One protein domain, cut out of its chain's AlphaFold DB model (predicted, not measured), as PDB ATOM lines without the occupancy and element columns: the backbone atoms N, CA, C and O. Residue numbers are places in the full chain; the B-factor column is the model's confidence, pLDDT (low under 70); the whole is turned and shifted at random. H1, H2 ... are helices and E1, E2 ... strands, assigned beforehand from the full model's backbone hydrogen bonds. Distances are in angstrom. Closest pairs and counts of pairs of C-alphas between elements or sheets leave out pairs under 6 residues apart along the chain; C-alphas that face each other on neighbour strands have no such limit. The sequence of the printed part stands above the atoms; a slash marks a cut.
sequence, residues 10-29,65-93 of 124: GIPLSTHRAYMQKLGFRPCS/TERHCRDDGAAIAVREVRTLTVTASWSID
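This is residues 10 to 29 and 65 to 93 of the 124 residues of an uncharacterized protein of Hydrogenibacillus schlegelii (UniProt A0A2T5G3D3). One long strand, E2, runs most of the length of a thin rod, and a short strand folds back beside it toward each end: E1 pairs near its beginning, E3 near its end. A single helix, H1, sits beside this narrow, staggered sheet, at the sheet's level and not over a face. The printed part has 49 residues with one named helix and three named strands, in the order H1, E1, E2, E3; the sheet runs E1, E2, E3 and is antiparallel throughout. The class is mixed, helices and strands, with 30 residues in named elements. The whole is loose, with a radius of gyration of the C-alphas of 13.5 A and spans of 44 by 20 by 13 A.

Start at Gly 10 and go on to H1, residues 13 to 22, where you will find every O i to N i+4 pair within hydrogen-bond range. Beyond it, residues 26 to 27 make a short antiparallel pairing with residues 68 to 69 of E1, which is residues 67 to 69. E1 and E2, residues 75 to 87, form a hairpin at 138 degrees between their directions; look for N 68 and O 76, 2.8 A apart. E2 and E3, residues 90 to 93, form a second hairpin, at 170 degrees, with N 84 and O 92 at 2.8 A. These three strands make a meander, each the antiparallel neighbour of the one before. The pairing is staggered: E2 pairs with E1 over residues 75 to 77 and with E3 over 83 to 87. E1 and E3, the edge strands, are apart. H1 is on the sheet but at the sheet's level, with a height of 1.5 A. Its closest C-alphas to E2 are those of Leu 13 and Val 81, 7.4 A apart; to E1, those of Met 20 and His 68, 7.6 A.

Find C-alpha 13 at (-31.458, -2.663, 15.702); from there H1 runs 14.2 A to C-alpha 22. E1 measures 6.7 A from C-alpha 67 to C-alpha 69. Find C-alpha 75 at (-38.855, 11.280, 12.350), where E2 begins its 35.0 A run to C-alpha 87. E3 measures 10.4 A and ends at C-alpha 93, at (-27.045, -7.311, 10.874).

The two C-alphas farthest apart are those of Asp 72 and Ala 88, at 44.4 A, while those of Gly 10 and Asp 93, the first and last printed, are 5.2 A apart. Residues 30 to 64 are not printed, and C-alphas 29 and 65 are 12.0 A apart across this cut, which lies in the link from H1 to E1. The links E1 to E2 and E2 to E3 are tight. Mean pLDDT of the printed part is 90.7, and residue 65 is the one printed residue under 70.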
ATOM      1  N   GLY A  10     -23.511  -4.155  10.727       88.94
ATOM      2  CA  GLY A  10     -22.809  -4.565  11.945       88.94
ATOM      3  C   GLY A  10     -23.267  -3.857  13.219       88.94
ATOM      4  O   GLY A  10     -22.684  -4.093  14.272       88.94
ATOM      5  N   ILE A  11     -24.311  -3.026  13.151       90.25
ATOM      6  CA  ILE A  11     -24.948  -2.424  14.325       90.25
ATOM      7  C   ILE A  11     -26.360  -3.017  14.437       90.25
ATOM      8  O   ILE A  11     -27.165  -2.841  13.520       90.25
ATOM      9  N   PRO A  12     -26.687  -3.729  15.528       90.56
ATOM     10  CA  PRO A  12     -28.000  -4.338  15.673       90.56
ATOM     11  C   PRO A  12     -29.075  -3.271  15.911       90.56
ATOM     12  O   PRO A  12     -28.818  -2.196  16.463       90.56
ATOM     13  N   LEU A  13     -30.325  -3.585  15.552       90.94
ATOM     14  CA  LEU A  13     -31.458  -2.663  15.702       90.94
ATOM     15  C   LEU A  13     -31.639  -2.163  17.147       90.94
ATOM     16  O   LEU A  13     -32.010  -1.011  17.361       90.94
ATOM     17  N   SER A  14     -31.363  -3.001  18.148       91.62
ATOM     18  CA  SER A  14     -31.429  -2.617  19.567       91.62
ATOM     19  C   SER A  14     -30.510  -1.436  19.889       91.62
ATOM     20  O   SER A  14     -30.917  -0.509  20.592       91.62
ATOM     21  N   THR A  15     -29.306  -1.423  19.320       92.88
ATOM     22  CA  THR A  15     -28.349  -0.323  19.462       92.88
ATOM     23  C   THR A  15     -28.844   0.930  18.740       92.88
ATOM     24  O   THR A  15     -28.796   2.023  19.304       92.88
ATOM     25  N   HIS A  16     -29.425   0.784  17.544       93.88
ATOM     26  CA  HIS A  16     -30.066   1.899  16.843       93.88
ATOM     27  C   HIS A  16     -31.215   2.523  17.647       93.88
ATOM     28  O   HIS A  16     -31.318   3.748  17.702       93.88
ATOM     29  N   ARG A  17     -32.048   1.716  18.319       93.69
ATOM     30  CA  ARG A  17     -33.104   2.215  19.221       93.69
ATOM     31  C   ARG A  17     -32.524   3.010  20.387       93.69
ATOM     32  O   ARG A  17     -33.047   4.072  20.714       93.69
ATOM     33  N   ALA A  18     -31.420   2.547  20.973       93.19
ATOM     34  CA  ALA A  18     -30.733   3.284  22.029       93.19
ATOM     35  C   ALA A  18     -30.193   4.638  21.529       93.19
ATOM     36  O   ALA A  18     -30.278   5.634  22.246       93.19
ATOM     37  N   TYR A  19     -29.681   4.713  20.294       93.94
ATOM     38  CA  TYR A  19     -29.277   5.988  19.690       93.94
ATOM     39  C   TYR A  19     -30.458   6.926  19.464       93.94
ATOM     40  O   TYR A  19     -30.377   8.094  19.829       93.94
ATOM     41  N   MET A  20     -31.561   6.412  18.915       94.69
ATOM     42  CA  MET A  20     -32.788   7.184  18.717       94.69
ATOM     43  C   MET A  20     -33.270   7.788  20.045       94.69
ATOM     44  O   MET A  20     -33.463   8.999  20.129       94.69
ATOM     45  N   GLN A  21     -33.329   6.988  21.112       93.56
ATOM     46  CA  GLN A  21     -33.697   7.460  22.450       93.56
ATOM     47  C   GLN A  21     -32.745   8.536  22.989       93.56
ATOM     48  O   GLN A  21     -33.206   9.543  23.525       93.56
ATOM     49  N   LYS A  22     -31.424   8.367  22.821       94.25
ATOM     50  CA  LYS A  22     -30.423   9.377  23.222       94.25
ATOM     51  C   LYS A  22     -30.597  10.708  22.489       94.25
ATOM     52  O   LYS A  22     -30.317  11.751  23.069       94.25
ATOM     53  N   LEU A  23     -31.057  10.672  21.241       94.12
ATOM     54  CA  LEU A  23     -31.336  11.859  20.427       94.12
ATOM     55  C   LEU A  23     -32.742  12.438  20.653       94.12
ATOM     56  O   LEU A  23     -33.140  13.360  19.941       94.12
ATOM     57  N   GLY A  24     -33.492  11.905  21.622       95.44
ATOM     58  CA  GLY A  24     -34.826  12.380  21.982       95.44
ATOM     59  C   GLY A  24     -35.960  11.809  21.131       95.44
ATOM     60  O   GLY A  24     -37.106  12.197  21.330       95.44
ATOM     61  N   PHE A  25     -35.680  10.873  20.221       95.69
ATOM     62  CA  PHE A  25     -36.721  10.198  19.454       95.69
ATOM     63  C   PHE A  25     -37.474   9.196  20.330       95.69
ATOM     64  O   PHE A  25     -36.882   8.425  21.093       95.69
ATOM     65  N   ARG A  26     -38.798   9.192  20.198       94.06
ATOM     66  CA  ARG A  26     -39.712   8.297  20.915       94.06
ATOM     67  C   ARG A  26     -40.632   7.608  19.916       94.06
ATOM     68  O   ARG A  26     -40.891   8.204  18.873       94.06
ATOM     69  N   PRO A  27     -41.171   6.413  20.214       92.00
ATOM     70  CA  PRO A  27     -42.183   5.800  19.363       92.00
ATOM     71  C   PRO A  27     -43.281   6.817  19.063       92.00
ATOM     72  O   PRO A  27     -43.829   7.415  19.993       92.00
ATOM     73  N   CYS A  28     -43.558   7.057  17.782       88.50
ATOM     74  CA  CYS A  28     -44.615   7.985  17.409       88.50
ATOM     75  C   CYS A  28     -45.918   7.466  18.017       88.50
ATOM     76  O   CYS A  28     -46.274   6.302  17.810       88.50
ATOM     77  N   SER A  29     -46.626   8.298  18.782       74.69
ATOM     78  CA  SER A  29     -47.956   7.917  19.242       74.69
ATOM     79  C   SER A  29     -48.818   7.622  18.013       74.69
ATOM     80  O   SER A  29     -48.788   8.415  17.065       74.69
ATOM     81  N   THR A  65     -43.096  -0.977  10.561       65.50
ATOM     82  CA  THR A  65     -44.044  -0.058  11.242       65.50
ATOM     83  C   THR A  65     -43.417   0.651  12.445       65.50
ATOM     84  O   THR A  65     -44.095   1.392  13.153       65.50
ATOM     85  N   GLU A  66     -42.120   0.459  12.707       88.06
ATOM     86  CA  GLU A  66     -41.465   1.149  13.812       88.06
ATOM     87  C   GLU A  66     -41.019   2.533  13.340       88.06
ATOM     88  O   GLU A  66     -40.039   2.676  12.610       88.06
ATOM     89  N   ARG A  67     -41.779   3.551  13.749       92.31
ATOM     90  CA  ARG A  67     -41.487   4.961  13.501       92.31
ATOM     91  C   ARG A  67     -41.271   5.660  14.835       92.31
ATOM     92  O   ARG A  67     -42.065   5.499  15.764       92.31
ATOM     93  N   HIS A  68     -40.214   6.452  14.913       94.25
ATOM     94  CA  HIS A  68     -39.906   7.292  16.057       94.25
ATOM     95  C   HIS A  68     -39.961   8.758  15.658       94.25
ATOM     96  O   HIS A  68     -39.472   9.125  14.596       94.25
ATOM     97  N   CYS A  69     -40.556   9.581  16.507       94.75
ATOM     98  CA  CYS A  69     -40.783  11.001  16.305       94.75
ATOM     99  C   CYS A  69     -40.037  11.794  17.382       94.75
ATOM    100  O   CYS A  69     -39.856  11.311  18.504       94.75
ATOM    101  N   ARG A  70     -39.620  13.009  17.035       94.06
ATOM    102  CA  ARG A  70     -39.007  13.991  17.931       94.06
ATOM    103  C   ARG A  70     -39.843  15.276  17.923       94.06
ATOM    104  O   ARG A  70     -40.566  15.538  16.964       94.06
ATOM    105  N   ASP A  71     -39.775  16.049  19.005       91.31
ATOM    106  CA  ASP A  71     -40.648  17.214  19.236       91.31
ATOM    107  C   ASP A  71     -40.468  18.346  18.206       91.31
ATOM    108  O   ASP A  71     -41.360  19.168  18.017       91.31
ATOM    109  N   ASP A  72     -39.339  18.371  17.502       91.00
ATOM    110  CA  ASP A  72     -39.030  19.314  16.423       91.00
ATOM    111  C   ASP A  72     -39.590  18.892  15.051       91.00
ATOM    112  O   ASP A  72     -39.325  19.531  14.035       91.00
ATOM    113  N   GLY A  73     -40.364  17.804  15.002       91.25
ATOM    114  CA  GLY A  73     -40.965  17.285  13.777       91.25
ATOM    115  C   GLY A  73     -40.059  16.351  12.975       91.25
ATOM    116  O   GLY A  73     -40.473  15.891  11.908       91.25
ATOM    117  N   ALA A  74     -38.855  16.029  13.464       94.94
ATOM    118  CA  ALA A  74     -38.036  14.987  12.863       94.94
ATOM    119  C   ALA A  74     -38.619  13.591  13.145       94.94
ATOM    120  O   ALA A  74     -39.170  13.318  14.216       94.94
ATOM    121  N   ALA A  75     -38.456  12.670  12.196       94.69
ATOM    122  CA  ALA A  75     -38.855  11.280  12.350       94.69
ATOM    123  C   ALA A  75     -37.814  10.313  11.778       94.69
ATOM    124  O   ALA A  75     -37.124  10.614  10.807       94.69
ATOM    125  N   ILE A  76     -37.721   9.130  12.385       95.19
ATOM    126  CA  ILE A  76     -36.895   8.017  11.919       95.19
ATOM    127  C   ILE A  76     -37.779   6.779  11.809       95.19
ATOM    128  O   ILE A  76     -38.403   6.369  12.787       95.19
ATOM    129  N   ALA A  77     -37.827   6.165  10.632       94.12
ATOM    130  CA  ALA A  77     -38.556   4.929  10.386       94.12
ATOM    131  C   ALA A  77     -37.590   3.767  10.138       94.12
ATOM    132  O   ALA A  77     -36.642   3.876   9.358       94.12
ATOM    133  N   VAL A  78     -37.852   2.628  10.779       93.00
ATOM    134  CA  VAL A  78     -37.152   1.374  10.498       93.00
ATOM    135  C   VAL A  78     -37.763   0.770   9.245       93.00
ATOM    136  O   VAL A  78     -38.894   0.281   9.265       93.00
ATOM    137  N   ARG A  79     -37.007   0.805   8.148       90.75
ATOM    138  CA  ARG A  79     -37.471   0.306   6.855       90.75
ATOM    139  C   ARG A  79     -37.186  -1.174   6.672       90.75
ATOM    140  O   ARG A  79     -38.048  -1.913   6.213       90.75
ATOM    141  N   GLU A  80     -35.976  -1.600   7.009       88.88
ATOM    142  CA  GLU A  80     -35.540  -2.973   6.784       88.88
ATOM    143  C   GLU A  80     -34.591  -3.416   7.889       88.88
ATOM    144  O   GLU A  80     -33.738  -2.650   8.338       88.88
ATOM    145  N   VAL A  81     -34.744  -4.668   8.311       90.69
ATOM    146  CA  VAL A  81     -33.832  -5.344   9.229       90.69
ATOM    147  C   VAL A  81     -33.596  -6.725   8.651       90.69
ATOM    148  O   VAL A  81     -34.529  -7.520   8.543       90.69
ATOM    149  N   ARG A  82     -32.359  -7.006   8.255       91.69
ATOM    150  CA  ARG A  82     -31.967  -8.308   7.716       91.69
ATOM    151  C   ARG A  82     -30.638  -8.735   8.305       91.69
ATOM    152  O   ARG A  82     -29.766  -7.907   8.531       91.69
ATOM    153  N   THR A  83     -30.461 -10.032   8.480       90.69
ATOM    154  CA  THR A  83     -29.178 -10.609   8.874       90.69
ATOM    155  C   THR A  83     -28.564 -11.268   7.644       90.69
ATOM    156  O   THR A  83     -29.151 -12.175   7.058       90.69
ATOM    157  N   LEU A  84     -27.400 -10.782   7.215       88.50
ATOM    158  CA  LEU A  84     -26.635 -11.356   6.113       88.50
ATOM    159  C   LEU A  84     -25.662 -12.397   6.662       88.50
ATOM    160  O   LEU A  84     -24.710 -12.050   7.360       88.50
ATOM    161  N   THR A  85     -25.877 -13.666   6.331       90.06
ATOM    162  CA  THR A  85     -24.914 -14.737   6.612       90.06
ATOM    163  C   THR A  85     -23.775 -14.659   5.602       90.06
ATOM    164  O   THR A  85     -23.997 -14.846   4.408       90.06
ATOM    165  N   VAL A  86     -22.561 -14.373   6.069       86.00
ATOM    166  CA  VAL A  86     -21.375 -14.269   5.205       86.00
ATOM    167  C   VAL A  86     -20.583 -15.576   5.208       86.00
ATOM    168  O   VAL A  86     -20.088 -16.002   4.169       86.00
ATOM    169  N   THR A  87     -20.505 -16.246   6.359       88.88
ATOM    170  CA  THR A  87     -19.956 -17.603   6.496       88.88
ATOM    171  C   THR A  87     -20.825 -18.433   7.444       88.88
ATOM    172  O   THR A  87     -21.731 -17.909   8.087       88.88
ATOM    173  N   ALA A  88     -20.536 -19.731   7.578       83.38
ATOM    174  CA  ALA A  88     -21.260 -20.614   8.498       83.38
ATOM    175  C   ALA A  88     -21.191 -20.173   9.977       83.38
ATOM    176  O   ALA A  88     -22.058 -20.544  10.763       83.38
ATOM    177  N   SER A  89     -20.177 -19.391  10.357       86.44
ATOM    178  CA  SER A  89     -19.965 -18.893  11.721       86.44
ATOM    179  C   SER A  89     -20.070 -17.373  11.841       86.44
ATOM    180  O   SER A  89     -19.919 -16.842  12.940       86.44
ATOM    181  N   TRP A  90     -20.307 -16.662  10.734       88.12
ATOM    182  CA  TRP A  90     -20.303 -15.206  10.712       88.12
ATOM    183  C   TRP A  90     -21.503 -14.642   9.961       88.12
ATOM    184  O   TRP A  90     -21.719 -14.913   8.776       88.12
ATOM    185  N   SER A  91     -22.259 -13.804  10.661       88.25
ATOM    186  CA  SER A  91     -23.372 -13.039  10.122       88.25
ATOM    187  C   SER A  91     -23.257 -11.568  10.515       88.25
ATOM    188  O   SER A  91     -22.587 -11.212  11.485       88.25
ATOM    189  N   ILE A  92     -23.896 -10.703   9.728       89.75
ATOM    190  CA  ILE A  92     -23.918  -9.256   9.935       89.75
ATOM    191  C   ILE A  92     -25.361  -8.774   9.898       89.75
ATOM    192  O   ILE A  92     -26.070  -9.017   8.922       89.75
ATOM    193  N   ASP A  93     -25.774  -8.026  10.915       89.06
ATOM    194  CA  ASP A  93     -27.045  -7.311  10.874       89.06
ATOM    195  C   ASP A  93     -26.947  -6.086   9.968       89.06
ATOM    196  O   ASP A  93     -26.010  -5.287  10.052       89.06
TER     197      ASP A  93